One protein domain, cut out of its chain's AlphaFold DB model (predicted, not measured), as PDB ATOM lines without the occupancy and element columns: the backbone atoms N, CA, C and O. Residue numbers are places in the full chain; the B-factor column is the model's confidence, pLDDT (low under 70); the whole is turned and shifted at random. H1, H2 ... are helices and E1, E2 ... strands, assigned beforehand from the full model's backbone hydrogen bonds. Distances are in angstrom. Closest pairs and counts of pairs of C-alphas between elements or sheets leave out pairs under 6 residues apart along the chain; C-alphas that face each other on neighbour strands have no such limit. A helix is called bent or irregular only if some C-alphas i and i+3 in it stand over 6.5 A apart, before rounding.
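AT A GLANCE: This is residues 127 to 232 of the 255 residues of an uncharacterized protein of Paramecium tetraurelia (UniProt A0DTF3). Four helices follow each other back and forth in a curved row, H1, H2, H3 and H4, and a two-stranded hairpin, E1 and E2, extends from one end of them, its tip at residues 146 to 151 sticking out free. H1 to H3 make an up-and-down bundle, H4 runs side by side with H3, and the start of H1 and the end of H4 both come close to the base of the hairpin, while the two ends of the printed part pair briefly, residues 127 to 128 with E3. The printed part has 106 residues, with four named helices and three named strands in the order E1, E2, H1, H2, H3, H4, E3; the sheet E1 - E2 is antiparallel and the class is mixed, helices and strands. The whole is loose, with a radius of gyration of the C-alphas of 16.2 A, and elongated, spanning 47 by 30 by 30 A.

IN THESE COORDINATES: Residues 127 to 138 come first, a stretch with no named element. E1 is residues 139 to 146, 21.2 A from first to last C-alpha, beginning at C-alpha 139 at (-10.757, 29.863, 9.353). E2 is residues 152 to 158, 19.5 A long. H1 is residues 160 to 173, 19.9 A long, with C-alpha 160 at (-9.247, 22.982, 14.779). H2 is residues 178 to 187 and H3 is residues 192 to 205, 20.2 A long. H4, the longest helix by residues, is residues 208 to 225 and measures 26.7 A. E3 is residues 229 to 231, ending at C-alpha 231 at (-10.682, 40.315, -8.343).

HOW THE PARTS SIT: E1 and E2 form a hairpin, antiparallel at 156 degrees between their directions. The C-alphas of Phe 139 and Ala 158 face each other at 4.5 A, and N 140 and O 157 are within hydrogen-bond range at 2.7 A, as are N 155 and O 142 at 2.8 A. The closest C-alphas of E1 and H1 are those of Phe 139 and Tyr 162, 7.5 A apart. H1, H2 and H3 form a bundle, up and down, each helix running against the one before it. H1 touches H2 with residues 169 to 173 alone, closest at the C-alphas of Val 172 and Ala 180, 6.2 A apart, and this helical hairpin has a shallow tilt of 25 degrees, opposite ways. H2 and H3, also a helical hairpin, touch at a steep tilt of 40 degrees, opposite ways, with the C-alphas of Leu 185 and Ala 194 closest at 6.0 A. H1 and H3 are close but not clearly touching, with the C-alphas of Tyr 169 and Ala 194 closest at 7.5 A. H3 and H4, a third helical hairpin, touch at a shallow tilt of 13 degrees, opposite ways, with the C-alphas of Ser 199 and Ala 211 closest at 4.4 A. The helix packing is mostly aligned, but only just, with 2 of 3 touching pairs at a shallow tilt. H4 is irregular, only just: C-alphas 211 and 214 are 6.52 A apart. The closest C-alphas of E1 and H4 are those of Phe 139 and Ser 225, 5.8 A apart, while E2 and H4 are only just apart, the closest C-alphas at 8.0 A. H1 and H4 are apart. E3 pairs with no named strand, but residues 127 to 128 pair antiparallel with its residues 229 to 230. Every O i to N i+4 pair is within hydrogen-bond range in H1, H2 and H3; in H4 it is 10 of 14.

THE WHOLE: The two C-alphas farthest apart are those of Asp 148 and Gln 179, 49.2 A, while the first and last printed C-alphas, of Tyr 127 and Lys 232, are 10.3 A apart. The printed part has no cut, and each link between named elements is tight. The mean pLDDT of the printed part is 85.4, and the model's confidence is under 70 at residues 127 to 137 and 227 to 232.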
ATOM      1  N   TYR A 127     -16.622  36.924  -6.557       46.19
ATOM      2  CA  TYR A 127     -15.949  35.632  -6.470       46.19
ATOM      3  C   TYR A 127     -15.351  35.214  -7.816       46.19
ATOM      4  O   TYR A 127     -16.093  35.095  -8.789       46.19
ATOM      5  N   ASN A 128     -14.048  34.919  -7.864       54.06
ATOM      6  CA  ASN A 128     -13.443  34.201  -8.983       54.06
ATOM      7  C   ASN A 128     -13.202  32.717  -8.628       54.06
ATOM      8  O   ASN A 128     -12.271  32.441  -7.866       54.06
ATOM      9  N   PRO A 129     -13.993  31.764  -9.163       53.28
ATOM     10  CA  PRO A 129     -13.812  30.336  -8.893       53.28
ATOM     11  C   PRO A 129     -12.552  29.740  -9.546       53.28
ATOM     12  O   PRO A 129     -12.117  28.665  -9.137       53.28
ATOM     13  N   ASP A 130     -11.942  30.427 -10.519       59.34
ATOM     14  CA  ASP A 130     -10.766  29.929 -11.249       59.34
ATOM     15  C   ASP A 130      -9.449  30.147 -10.482       59.34
ATOM     16  O   ASP A 130      -8.434  29.507 -10.768       59.34
ATOM     17  N   VAL A 131      -9.445  31.036  -9.479       56.38
ATOM     18  CA  VAL A 131      -8.272  31.276  -8.627       56.38
ATOM     19  C   VAL A 131      -8.333  30.330  -7.435       56.38
ATOM     20  O   VAL A 131      -8.827  30.666  -6.361       56.38
ATOM     21  N   ASN A 132      -7.799  29.126  -7.622       48.53
ATOM     22  CA  ASN A 132      -7.629  28.160  -6.543       48.53
ATOM     23  C   ASN A 132      -6.409  28.541  -5.685       48.53
ATOM     24  O   ASN A 132      -5.329  27.958  -5.805       48.53
ATOM     25  N   ILE A 133      -6.555  29.575  -4.850       57.81
ATOM     26  CA  ILE A 133      -5.600  29.819  -3.766       57.81
ATOM     27  C   ILE A 133      -5.819  28.683  -2.775       57.81
ATOM     28  O   ILE A 133      -6.930  28.536  -2.267       57.81
ATOM     29  N   GLN A 134      -4.788  27.876  -2.504       53.88
ATOM     30  CA  GLN A 134      -4.845  26.929  -1.392       53.88
ATOM     31  C   GLN A 134      -5.135  27.729  -0.124       53.88
ATOM     32  O   GLN A 134      -4.267  28.424   0.408       53.88
ATOM     33  N   LEU A 135      -6.396  27.673   0.300       57.91
ATOM     34  CA  LEU A 135      -6.879  28.249   1.537       57.91
ATOM     35  C   LEU A 135      -6.012  27.681   2.644       57.91
ATOM     36  O   LEU A 135      -5.990  26.471   2.873       57.91
ATOM     37  N   ALA A 136      -5.259  28.546   3.315       61.97
ATOM     38  CA  ALA A 136      -4.620  28.118   4.535       61.97
ATOM     39  C   ALA A 136      -5.747  27.704   5.488       61.97
ATOM     40  O   ALA A 136      -6.661  28.492   5.726       61.97
ATOM     41  N   ASP A 137      -5.690  26.462   5.965       66.88
ATOM     42  CA  ASP A 137      -6.744  25.740   6.686       66.88
ATOM     43  C   ASP A 137      -6.957  26.336   8.097       66.88
ATOM     44  O   ASP A 137      -6.695  25.716   9.128       66.88
ATOM     45  N   LYS A 138      -7.329  27.619   8.157       78.00
ATOM     46  CA  LYS A 138      -7.226  28.490   9.338       78.00
ATOM     47  C   LYS A 138      -8.571  28.909   9.873       78.00
ATOM     48  O   LYS A 138      -8.806  28.825  11.071       78.00
ATOM     49  N   PHE A 139      -9.437  29.388   8.991       86.81
ATOM     50  CA  PHE A 139     -10.757  29.863   9.353       86.81
ATOM     51  C   PHE A 139     -11.765  29.257   8.392       86.81
ATOM     52  O   PHE A 139     -11.614  29.319   7.178       86.81
ATOM     53  N   ASN A 140     -12.809  28.685   8.967       84.56
ATOM     54  CA  ASN A 140     -13.996  28.265   8.258       84.56
ATOM     55  C   ASN A 140     -14.977  29.433   8.225       84.56
ATOM     56  O   ASN A 140     -15.296  30.011   9.268       84.56
ATOM     57  N   VAL A 141     -15.501  29.752   7.048       85.31
ATOM     58  CA  VAL A 141     -16.577  30.736   6.914       85.31
ATOM     59  C   VAL A 141     -17.907  30.055   7.209       85.31
ATOM     60  O   VAL A 141     -18.265  29.064   6.574       85.31
ATOM     61  N   LYS A 142     -18.663  30.586   8.169       85.69
ATOM     62  CA  LYS A 142     -20.052  30.193   8.419       85.69
ATOM     63  C   LYS A 142     -20.976  31.325   8.010       85.69
ATOM     64  O   LYS A 142     -20.933  32.401   8.601       85.69
ATOM     65  N   PHE A 143     -21.833  31.063   7.035       83.50
ATOM     66  CA  PHE A 143     -22.869  32.000   6.627       83.50
ATOM     67  C   PHE A 143     -24.080  31.872   7.551       83.50
ATOM     68  O   PHE A 143     -24.575  30.774   7.805       83.50
ATOM     69  N   GLY A 144     -24.532  33.002   8.083       85.50
ATOM     70  CA  GLY A 144     -25.794  33.118   8.795       85.50
ATOM     71  C   GLY A 144     -26.988  33.149   7.840       85.50
ATOM     72  O   GLY A 144     -26.849  33.090   6.615       85.50
ATOM     73  N   ASN A 145     -28.180  33.266   8.417       89.06
ATOM     74  CA  ASN A 145     -29.409  33.465   7.652       89.06
ATOM     75  C   ASN A 145     -29.452  34.881   7.055       89.06
ATOM     76  O   ASN A 145     -28.881  35.811   7.633       89.06
ATOM     77  N   LEU A 146     -30.162  35.050   5.934       88.88
ATOM     78  CA  LEU A 146     -30.517  36.381   5.438       88.88
ATOM     79  C   LEU A 146     -31.412  37.083   6.465       88.88
ATOM     80  O   LEU A 146     -32.350  36.480   6.989       88.88
ATOM     81  N   ASN A 147     -31.124  38.350   6.743       86.50
ATOM     82  CA  ASN A 147     -32.009  39.198   7.530       86.50
ATOM     83  C   ASN A 147     -33.172  39.735   6.670       86.50
ATOM     84  O   ASN A 147     -33.184  39.581   5.448       86.50
ATOM     85  N   ASP A 148     -34.130  40.419   7.301       90.62
ATOM     86  CA  ASP A 148     -35.306  40.994   6.623       90.62
ATOM     87  C   ASP A 148     -34.953  42.044   5.548       90.62
ATOM     88  O   ASP A 148     -35.788  42.403   4.722       90.62
ATOM     89  N   GLN A 149     -33.712  42.546   5.548       87.62
ATOM     90  CA  GLN A 149     -33.181  43.492   4.563       87.62
ATOM     91  C   GLN A 149     -32.444  42.792   3.410       87.62
ATOM     92  O   GLN A 149     -31.908  43.460   2.530       87.62
ATOM     93  N   GLY A 150     -32.399  41.457   3.408       82.31
ATOM     94  CA  GLY A 150     -31.684  40.663   2.415       82.31
ATOM     95  C   GLY A 150     -30.168  40.588   2.623       82.31
ATOM     96  O   GLY A 150     -29.466  40.095   1.745       82.31
ATOM     97  N   LEU A 151     -29.644  41.057   3.761       78.50
ATOM     98  CA  LEU A 151     -28.218  40.987   4.088       78.50
ATOM     99  C   LEU A 151     -27.888  39.651   4.756       78.50
ATOM    100  O   LEU A 151     -28.596  39.204   5.663       78.50
ATOM    101  N   GLN A 152     -26.781  39.038   4.342       80.25
ATOM    102  CA  GLN A 152     -26.266  37.806   4.927       80.25
ATOM    103  C   GLN A 152     -24.996  38.094   5.729       80.25
ATOM    104  O   GLN A 152     -23.989  38.542   5.184       80.25
ATOM    105  N   ILE A 153     -25.043  37.820   7.030       81.50
ATOM    106  CA  ILE A 153     -23.878  37.946   7.911       81.50
ATOM    107  C   ILE A 153     -23.038  36.678   7.776       81.50
ATOM    108  O   ILE A 153     -23.586  35.576   7.744       81.50
ATOM    109  N   PHE A 154     -21.716  36.810   7.743       83.25
ATOM    110  CA  PHE A 154     -20.801  35.677   7.833       83.25
ATOM    111  C   PHE A 154     -19.921  35.786   9.078       83.25
ATOM    112  O   PHE A 154     -19.630  36.874   9.573       83.25
ATOM    113  N   PHE A 155     -19.492  34.633   9.578       84.88
ATOM    114  CA  PHE A 155     -18.594  34.510  10.716       84.88
ATOM    115  C   PHE A 155     -17.369  33.711  10.303       84.88
ATOM    116  O   PHE A 155     -17.493  32.646   9.699       84.88
ATOM    117  N   LEU A 156     -16.193  34.199  10.678       88.06
ATOM    118  CA  LEU A 156     -14.965  33.421  10.607       88.06
ATOM    119  C   LEU A 156     -14.841  32.604  11.889       88.06
ATOM    120  O   LEU A 156     -14.800  33.152  12.989       88.06
ATOM    121  N   VAL A 157     -14.820  31.285  11.747       90.50
ATOM    122  CA  VAL A 157     -14.656  30.340  12.849       90.50
ATOM    123  C   VAL A 157     -13.291  29.696  12.712       90.50
ATOM    124  O   VAL A 157     -13.012  29.100  11.675       90.50
ATOM    125  N   ALA A 158     -12.451  29.799  13.739       91.00
ATOM    126  CA  ALA A 158     -11.144  29.152  13.742       91.00
ATOM    127  C   ALA A 158     -11.272  27.654  13.413       91.00
ATOM    128  O   ALA A 158     -12.191  26.965  13.861       91.00
ATOM    129  N   SER A 159     -10.370  27.155  12.577       91.94
ATOM    130  CA  SER A 159     -10.227  25.731  12.325       91.94
ATOM    131  C   SER A 159      -9.653  25.056  13.568       91.94
ATOM    132  O   SER A 159      -8.981  25.683  14.389       91.94
ATOM    133  N   GLN A 160      -9.846  23.743  13.684       93.25
ATOM    134  CA  GLN A 160      -9.247  22.982  14.779       93.25
ATOM    135  C   GLN A 160      -7.710  23.084  14.779       93.25
ATOM    136  O   GLN A 160      -7.083  23.037  15.835       93.25
ATOM    137  N   GLN A 161      -7.090  23.214  13.600       90.56
ATOM    138  CA  GLN A 161      -5.644  23.410  13.486       90.56
ATOM    139  C   GLN A 161      -5.237  24.778  14.041       90.56
ATOM    140  O   GLN A 161      -4.304  24.857  14.839       90.56
ATOM    141  N   TYR A 162      -5.976  25.834  13.683       93.44
ATOM    142  CA  TYR A 162      -5.734  27.179  14.197       93.44
ATOM    143  C   TYR A 162      -5.934  27.258  15.713       93.44
ATOM    144  O   TYR A 162      -5.119  27.858  16.401       93.44
ATOM    145  N   GLU A 163      -6.957  26.599  16.265       95.00
ATOM    146  CA  GLU A 163      -7.179  26.553  17.717       95.00
ATOM    147  C   GLU A 163      -6.010  25.911  18.480       95.00
ATOM    148  O   GLU A 163      -5.638  26.397  19.547       95.00
ATOM    149  N   ARG A 164      -5.400  24.842  17.948       95.31
ATOM    150  CA  ARG A 164      -4.194  24.244  18.555       95.31
ATOM    151  C   ARG A 164      -3.019  25.216  18.513       95.31
ATOM    152  O   ARG A 164      -2.340  25.407  19.515       95.31
ATOM    153  N   LEU A 165      -2.833  25.874  17.375       95.00
ATOM    154  CA  LEU A 165      -1.774  26.857  17.185       95.00
ATOM    155  C   LEU A 165      -1.965  28.079  18.105       95.00
ATOM    156  O   LEU A 165      -0.999  28.580  18.671       95.00
ATOM    157  N   GLN A 166      -3.209  28.489  18.359       96.38
ATOM    158  CA  GLN A 166      -3.554  29.528  19.334       96.38
ATOM    159  C   GLN A 166      -3.198  29.121  20.776       96.38
ATOM    160  O   GLN A 166      -2.783  29.963  21.578       96.38
ATOM    161  N   GLN A 167      -3.338  27.842  21.136       97.25
ATOM    162  CA  GLN A 167      -2.912  27.347  22.453       97.25
ATOM    163  C   GLN A 167      -1.390  27.421  22.602       97.25
ATOM    164  O   GLN A 167      -0.901  27.888  23.631       97.25
ATOM    165  N   GLU A 168      -0.645  27.026  21.566       97.31
ATOM    166  CA  GLU A 168       0.814  27.181  21.529       97.31
ATOM    167  C   GLU A 168       1.216  28.655  21.644       97.31
ATOM    168  O   GLU A 168       2.092  28.999  22.441       97.31
ATOM    169  N   TYR A 169       0.521  29.538  20.924       97.88
ATOM    170  CA  TYR A 169       0.748  30.976  21.005       97.88
ATOM    171  C   TYR A 169       0.544  31.529  22.416       97.88
ATOM    172  O   TYR A 169       1.364  32.301  22.898       97.88
ATOM    173  N   THR A 170      -0.505  31.089  23.112       97.81
ATOM    174  CA  THR A 170      -0.814  31.547  24.478       97.81
ATOM    175  C   THR A 170       0.322  31.217  25.456       97.81
ATOM    176  O   THR A 170       0.611  31.985  26.374       97.81
ATOM    177  N   ILE A 171       1.004  30.082  25.258       97.75
ATOM    178  CA  ILE A 171       2.188  29.712  26.046       97.75
ATOM    179  C   ILE A 171       3.348  30.663  25.731       97.75
ATOM    180  O   ILE A 171       4.014  31.134  26.652       97.75
ATOM    181  N   VAL A 172       3.567  30.966  24.446       97.38
ATOM    182  CA  VAL A 172       4.616  31.892  23.988       97.38
ATOM    183  C   VAL A 172       4.402  33.302  24.541       97.38
ATOM    184  O   VAL A 172       5.324  33.887  25.109       97.38
ATOM    185  N   GLU A 173       3.182  33.826  24.427       96.19
ATOM    186  CA  GLU A 173       2.776  35.130  24.960       96.19
ATOM    187  C   GLU A 173       3.013  35.211  26.479       96.19
ATOM    188  O   GLU A 173       3.514  36.215  26.990       96.19
ATOM    189  N   GLY A 174       2.754  34.113  27.199       95.94
ATOM    190  CA  GLY A 174       2.965  34.002  28.642       95.94
ATOM    191  C   GLY A 174       4.419  34.160  29.108       95.94
ATOM    192  O   GLY A 174       4.638  34.431  30.291       95.94
ATOM    193  N   PHE A 175       5.415  34.036  28.221       95.12
ATOM    194  CA  PHE A 175       6.818  34.315  28.562       95.12
ATOM    195  C   PHE A 175       7.145  35.813  28.604       95.12
ATOM    196  O   PHE A 175       8.203  36.177  29.116       95.12
ATOM    197  N   TYR A 176       6.259  36.678  28.094       93.62
ATOM    198  CA  TYR A 176       6.472  38.127  27.989       93.62
ATOM    199  C   TYR A 176       7.775  38.514  27.261       93.62
ATOM    200  O   TYR A 176       8.332  39.588  27.499       93.62
ATOM    201  N   ASP A 177       8.263  37.648  26.369       96.56
ATOM    202  CA  ASP A 177       9.453  37.879  25.553       96.56
ATOM    203  C   ASP A 177       9.046  38.156  24.095       96.56
ATOM    204  O   ASP A 177       8.581  37.241  23.405       96.56
ATOM    205  N   PRO A 178       9.247  39.385  23.581       95.25
ATOM    206  CA  PRO A 178       8.968  39.703  22.185       95.25
ATOM    207  C   PRO A 178       9.706  38.784  21.210       95.25
ATOM    208  O   PRO A 178       9.146  38.428  20.177       95.25
ATOM    209  N   GLN A 179      10.939  38.361  21.521       97.31
ATOM    210  CA  GLN A 179      11.715  37.507  20.620       97.31
ATOM    211  C   GLN A 179      11.060  36.134  20.438       97.31
ATOM    212  O   GLN A 179      11.086  35.580  19.338       97.31
ATOM    213  N   ALA A 180      10.427  35.601  21.485       97.75
ATOM    214  CA  ALA A 180       9.674  34.356  21.403       97.75
ATOM    215  C   ALA A 180       8.466  34.492  20.456       97.75
ATOM    216  O   ALA A 180       8.233  33.603  19.637       97.75
ATOM    217  N   ILE A 181       7.768  35.635  20.492       97.56
ATOM    218  CA  ILE A 181       6.667  35.953  19.567       97.56
ATOM    219  C   ILE A 181       7.181  36.051  18.123       97.56
ATOM    220  O   ILE A 181       6.578  35.472  17.220       97.56
ATOM    221  N   PHE A 182       8.321  36.713  17.893       96.94
ATOM    222  CA  PHE A 182       8.946  36.777  16.564       96.94
ATOM    223  C   PHE A 182       9.299  35.387  16.023       96.94
ATOM    224  O   PHE A 182       8.980  35.075  14.876       96.94
ATOM    225  N   ASN A 183       9.915  34.538  16.849       97.44
ATOM    226  CA  ASN A 183      10.276  33.174  16.459       97.44
ATOM    227  C   ASN A 183       9.027  32.329  16.165       97.44
ATOM    228  O   ASN A 183       8.996  31.585  15.183       97.44
ATOM    229  N   PHE A 184       7.978  32.470  16.980       97.06
ATOM    230  CA  PHE A 184       6.699  31.809  16.740       97.06
ATOM    231  C   PHE A 184       6.090  32.245  15.407       97.06
ATOM    232  O   PHE A 184       5.677  31.403  14.612       97.06
ATOM    233  N   LEU A 185       6.081  33.551  15.130       95.19
ATOM    234  CA  LEU A 185       5.551  34.094  13.885       95.19
ATOM    235  C   LEU A 185       6.377  33.663  12.666       95.19
ATOM    236  O   LEU A 185       5.817  33.456  11.596       95.19
ATOM    237  N   GLN A 186       7.690  33.477  12.808       94.81
ATOM    238  CA  GLN A 186       8.533  32.955  11.730       94.81
ATOM    239  C   GLN A 186       8.137  31.526  11.330       94.81
ATOM    240  O   GLN A 186       8.114  31.206  10.143       94.81
ATOM    241  N   MET A 187       7.804  30.679  12.308       94.81
ATOM    242  CA  MET A 187       7.334  29.310  12.062       94.81
ATOM    243  C   MET A 187       5.876  29.280  11.595       94.81
ATOM    244  O   MET A 187       5.492  28.433  10.792       94.81
ATOM    245  N   ASN A 188       5.081  30.237  12.068       94.31
ATOM    246  CA  ASN A 188       3.653  30.338  11.820       94.31
ATOM    247  C   ASN A 188       3.319  31.724  11.241       94.31
ATOM    248  O   ASN A 188       2.643  32.509  11.912       94.31
ATOM    249  N   PRO A 189       3.709  32.040   9.983       91.88
ATOM    250  CA  PRO A 189       3.642  33.392   9.373       91.88
ATOM    251  C   PRO A 189       2.223  33.930   9.158       91.88
ATOM    252  O   PRO A 189       1.969  34.930   8.496       91.88
ATOM    253  N   SER A 190       1.266  33.204   9.680       91.12
ATOM    254  CA  SER A 190      -0.099  33.094   9.251       91.12
ATOM    255  C   SER A 190      -1.054  33.177  10.447       91.12
ATOM    256  O   SER A 190      -2.267  33.106  10.253       91.12
ATOM    257  N   HIS A 191      -0.496  33.315  11.653       94.44
ATOM    258  CA  HIS A 191      -1.195  33.483  12.915       94.44
ATOM    259  C   HIS A 191      -1.528  34.960  13.154       94.44
ATOM    260  O   HIS A 191      -0.630  35.802  13.179       94.44
ATOM    261  N   CYS A 192      -2.809  35.282  13.306       94.25
ATOM    262  CA  CYS A 192      -3.305  36.657  13.299       94.25
ATOM    263  C   CYS A 192      -2.882  37.426  14.556       94.25
ATOM    264  O   CYS A 192      -2.349  38.527  14.458       94.25
ATOM    265  N   GLU A 193      -3.053  36.836  15.733       95.25
ATOM    266  CA  GLU A 193      -2.741  37.462  17.017       95.25
ATOM    267  C   GLU A 193      -1.240  37.775  17.127       95.25
ATOM    268  O   GLU A 193      -0.858  38.880  17.501       95.25
ATOM    269  N   ALA A 194      -0.382  36.861  16.658       96.31
ATOM    270  CA  ALA A 194       1.067  37.078  16.635       96.31
ATOM    271  C   ALA A 194       1.477  38.209  15.671       96.31
ATOM    272  O   ALA A 194       2.353  39.008  15.998       96.31
ATOM    273  N   GLN A 195       0.844  38.304  14.491       95.81
ATOM    274  CA  GLN A 195       1.064  39.430  13.567       95.81
ATOM    275  C   GLN A 195       0.676  40.757  14.231       95.81
ATOM    276  O   GLN A 195       1.413  41.740  14.135       95.81
ATOM    277  N   PHE A 196      -0.465  40.787  14.925       96.19
ATOM    278  CA  PHE A 196      -0.941  41.979  15.618       96.19
ATOM    279  C   PHE A 196       0.037  42.431  16.710       96.19
ATOM    280  O   PHE A 196       0.435  43.598  16.717       96.19
ATOM    281  N   ASP A 197       0.496  41.509  17.558       96.81
ATOM    282  CA  ASP A 197       1.410  41.822  18.661       96.81
ATOM    283  C   ASP A 197       2.792  42.271  18.171       96.81
ATOM    284  O   ASP A 197       3.376  43.211  18.717       96.81
ATOM    285  N   VAL A 198       3.295  41.690  17.075       96.88
ATOM    286  CA  VAL A 198       4.509  42.182  16.403       96.88
ATOM    287  C   VAL A 198       4.308  43.596  15.845       96.88
ATOM    288  O   VAL A 198       5.201  44.440  15.972       96.88
ATOM    289  N   SER A 199       3.137  43.894  15.270       97.19
ATOM    290  CA  SER A 199       2.819  45.250  14.797       97.19
ATOM    291  C   SER A 199       2.823  46.263  15.943       97.19
ATOM    292  O   SER A 199       3.427  47.334  15.832       97.19
ATOM    293  N   GLU A 200       2.224  45.897  17.080       96.69
ATOM    294  CA  GLU A 200       2.159  46.741  18.268       96.69
ATOM    295  C   GLU A 200       3.551  46.949  18.862       96.69
ATOM    296  O   GLU A 200       3.898  48.073  19.233       96.69
ATOM    297  N   TYR A 201       4.392  45.912  18.875       97.19
ATOM    298  CA  TYR A 201       5.787  46.027  19.284       97.19
ATOM    299  C   TYR A 201       6.541  47.076  18.451       97.19
ATOM    300  O   TYR A 201       7.150  47.994  19.014       97.19
ATOM    301  N   TYR A 202       6.469  47.003  17.118       97.75
ATOM    302  CA  TYR A 202       7.123  47.983  16.245       97.75
ATOM    303  C   TYR A 202       6.541  49.388  16.411       97.75
ATOM    304  O   TYR A 202       7.293  50.365  16.505       97.75
ATOM    305  N   ARG A 203       5.215  49.498  16.549       97.56
ATOM    306  CA  ARG A 203       4.526  50.769  16.803       97.56
ATOM    307  C   ARG A 203       5.002  51.418  18.104       97.56
ATOM    308  O   ARG A 203       5.247  52.623  18.127       97.56
ATOM    309  N   LEU A 204       5.158  50.637  19.174       96.75
ATOM    310  CA  LEU A 204       5.648  51.110  20.474       96.75
ATOM    311  C   LEU A 204       7.133  51.489  20.441       96.75
ATOM    312  O   LEU A 204       7.538  52.424  21.132       96.75
ATOM    313  N   LYS A 205       7.933  50.814  19.610       97.38
ATOM    314  CA  LYS A 205       9.336  51.168  19.348       97.38
ATOM    315  C   LYS A 205       9.482  52.453  18.512       97.38
ATOM    316  O   LYS A 205      10.558  53.045  18.491       97.38
ATOM    317  N   GLY A 206       8.407  52.896  17.855       97.25
ATOM    318  CA  GLY A 206       8.394  54.043  16.943       97.25
ATOM    319  C   GLY A 206       8.821  53.704  15.512       97.25
ATOM    320  O   GLY A 206       9.027  54.611  14.709       97.25
ATOM    321  N   ASP A 207       8.946  52.416  15.183       97.69
ATOM    322  CA  ASP A 207       9.260  51.943  13.837       97.69
ATOM    323  C   ASP A 207       7.965  51.690  13.056       97.69
ATOM    324  O   ASP A 207       7.487  50.566  12.910       97.69
ATOM    325  N   TYR A 208       7.345  52.773  12.591       94.62
ATOM    326  CA  TYR A 208       6.049  52.703  11.911       94.62
ATOM    327  C   TYR A 208       6.107  52.013  10.547       94.62
ATOM    328  O   TYR A 208       5.081  51.528  10.080       94.62
ATOM    329  N   ILE A 209       7.285  51.964   9.915       94.06
ATOM    330  CA  ILE A 209       7.464  51.286   8.628       94.06
ATOM    331  C   ILE A 209       7.289  49.782   8.842       94.06
ATOM    332  O   ILE A 209       6.473  49.159   8.170       94.06
ATOM    333  N   GLN A 210       7.984  49.223   9.835       94.25
ATOM    334  CA  GLN A 210       7.857  47.807  10.184       94.25
ATOM    335  C   GLN A 210       6.502  47.477  10.825       94.25
ATOM    336  O   GLN A 210       5.986  46.380  10.652       94.25
ATOM    337  N   ALA A 211       5.880  48.429  11.529       94.44
ATOM    338  CA  ALA A 211       4.563  48.225  12.133       94.44
ATOM    339  C   ALA A 211       3.424  48.071  11.109       94.44
ATOM    340  O   ALA A 211       2.376  47.530  11.454       94.44
ATOM    341  N   TYR A 212       3.595  48.561   9.877       90.19
ATOM    342  CA  TYR A 212       2.534  48.561   8.865       90.19
ATOM    343  C   TYR A 212       2.385  47.223   8.128       90.19
ATOM    344  O   TYR A 212       1.283  46.860   7.718       90.19
ATOM    345  N   GLU A 213       3.471  46.465   7.999       88.31
ATOM    346  CA  GLU A 213       3.479  45.216   7.237       88.31
ATOM    347  C   GLU A 213       2.633  44.088   7.882       88.31
ATOM    348  O   GLU A 213       1.856  43.447   7.166       88.31
ATOM    349  N   PRO A 214       2.697  43.823   9.206       89.25
ATOM    350  CA  PRO A 214       1.905  42.748   9.812       89.25
ATOM    351  C   PRO A 214       0.377  42.936   9.692       89.25
ATOM    352  O   PRO A 214      -0.307  41.961   9.368       89.25
ATOM    353  N   PRO A 215      -0.196  44.147   9.877       86.69
ATOM    354  CA  PRO A 215      -1.618  44.392   9.632       86.69
ATOM    355  C   PRO A 215      -2.061  44.137   8.185       86.69
ATOM    356  O   PRO A 215      -3.138  43.580   7.981       86.69
ATOM    357  N   GLU A 216      -1.253  44.487   7.175       85.06
ATOM    358  CA  GLU A 216      -1.573  44.159   5.775       85.06
ATOM    359  C   GLU A 216      -1.642  42.646   5.554       85.06
ATOM    360  O   GLU A 216      -2.590  42.138   4.950       85.06
ATOM    361  N   ARG A 217      -0.675  41.902   6.103       85.31
ATOM    362  CA  ARG A 217      -0.679  40.433   6.043       85.31
ATOM    363  C   ARG A 217      -1.904  39.846   6.744       85.31
ATOM    364  O   ARG A 217      -2.485  38.887   6.248       85.31
ATOM    365  N   LEU A 218      -2.320  40.420   7.870       87.12
ATOM    366  CA  LEU A 218      -3.507  39.999   8.616       87.12
ATOM    367  C   LEU A 218      -4.797  40.194   7.806       87.12
ATOM    368  O   LEU A 218      -5.627  39.286   7.756       87.12
ATOM    369  N   LEU A 219      -4.928  41.319   7.098       86.12
ATOM    370  CA  LEU A 219      -6.031  41.534   6.157       86.12
ATOM    371  C   LEU A 219      -6.030  40.478   5.049       86.12
ATOM    372  O   LEU A 219      -7.069  39.872   4.802       86.12
ATOM    373  N   TYR A 220      -4.868  40.187   4.459       85.00
ATOM    374  CA  TYR A 220      -4.736  39.148   3.433       85.00
ATOM    375  C   TYR A 220      -5.100  37.745   3.952       85.00
ATOM    376  O   TYR A 220      -5.699  36.937   3.243       85.00
ATOM    377  N   ILE A 221      -4.786  37.430   5.213       85.38
ATOM    378  CA  ILE A 221      -5.173  36.153   5.829       85.38
ATOM    379  C   ILE A 221      -6.696  36.039   5.917       85.38
ATOM    380  O   ILE A 221      -7.243  34.997   5.553       85.38
ATOM    381  N   TYR A 222      -7.389  37.089   6.350       85.88
ATOM    382  CA  TYR A 222      -8.849  37.070   6.396       85.88
ATOM    383  C   TYR A 222      -9.473  37.062   5.004       85.88
ATOM    384  O   TYR A 222     -10.401  36.297   4.768       85.88
ATOM    385  N   GLU A 223      -8.922  37.842   4.079       82.75
ATOM    386  CA  GLU A 223      -9.330  37.877   2.676       82.75
ATOM    387  C   GLU A 223      -9.253  36.487   2.041       82.75
ATOM    388  O   GLU A 223     -10.246  35.969   1.532       82.75
ATOM    389  N   SER A 224      -8.091  35.839   2.166       79.81
ATOM    390  CA  SER A 224      -7.870  34.491   1.649       79.81
ATOM    391  C   SER A 224      -8.775  33.463   2.318       79.81
ATOM    392  O   SER A 224      -9.239  32.557   1.639       79.81
ATOM    393  N   SER A 225      -9.091  33.627   3.609       81.44
ATOM    394  CA  SER A 225      -9.980  32.724   4.356       81.44
ATOM    395  C   SER A 225     -11.426  32.770   3.883       81.44
ATOM    396  O   SER A 225     -12.165  31.811   4.090       81.44
ATOM    397  N   LEU A 226     -11.846  33.859   3.235       76.81
ATOM    398  CA  LEU A 226     -13.175  33.916   2.639       76.81
ATOM    399  C   LEU A 226     -13.283  33.046   1.380       76.81
ATOM    400  O   LEU A 226     -14.385  32.822   0.888       76.81
ATOM    401  N   GLY A 227     -12.156  32.550   0.859       62.12
ATOM    402  CA  GLY A 227     -12.114  31.699  -0.328       62.12
ATOM    403  C   GLY A 227     -12.509  32.423  -1.608       62.12
ATOM    404  O   GLY A 227     -12.570  31.799  -2.661       62.12
ATOM    405  N   TYR A 228     -12.756  33.732  -1.540       58.22
ATOM    406  CA  TYR A 228     -13.004  34.548  -2.707       58.22
ATOM    407  C   TYR A 228     -11.661  35.024  -3.256       58.22
ATOM    408  O   TYR A 228     -10.972  35.805  -2.607       58.22
ATOM    409  N   GLY A 229     -11.285  34.593  -4.463       47.47
ATOM    410  CA  GLY A 229     -10.312  35.347  -5.248       47.47
ATOM    411  C   GLY A 229     -10.926  36.714  -5.529       47.47
ATOM    412  O   GLY A 229     -11.741  36.833  -6.442       47.47
ATOM    413  N   LEU A 230     -10.629  37.709  -4.690       45.25
ATOM    414  CA  LEU A 230     -11.175  39.054  -4.817       45.25
ATOM    415  C   LEU A 230     -10.509  39.731  -6.010       45.25
ATOM    416  O   LEU A 230      -9.490  40.412  -5.896       45.25
ATOM    417  N   ASN A 231     -11.082  39.530  -7.194       41.66
ATOM    418  CA  ASN A 231     -10.682  40.315  -8.343       41.66
ATOM    419  C   ASN A 231     -11.117  41.764  -8.096       41.66
ATOM    420  O   ASN A 231     -12.307  42.065  -8.010       41.66
ATOM    421  N   LYS A 232     -10.157  42.688  -8.037       42.84
ATOM    422  CA  LYS A 232     -10.443  44.117  -8.184       42.84
ATOM    423  C   LYS A 232     -10.867  44.377  -9.632       42.84
ATOM    424  O   LYS A 232     -10.018  44.716 -10.450       42.84
TER     425      LYS A 232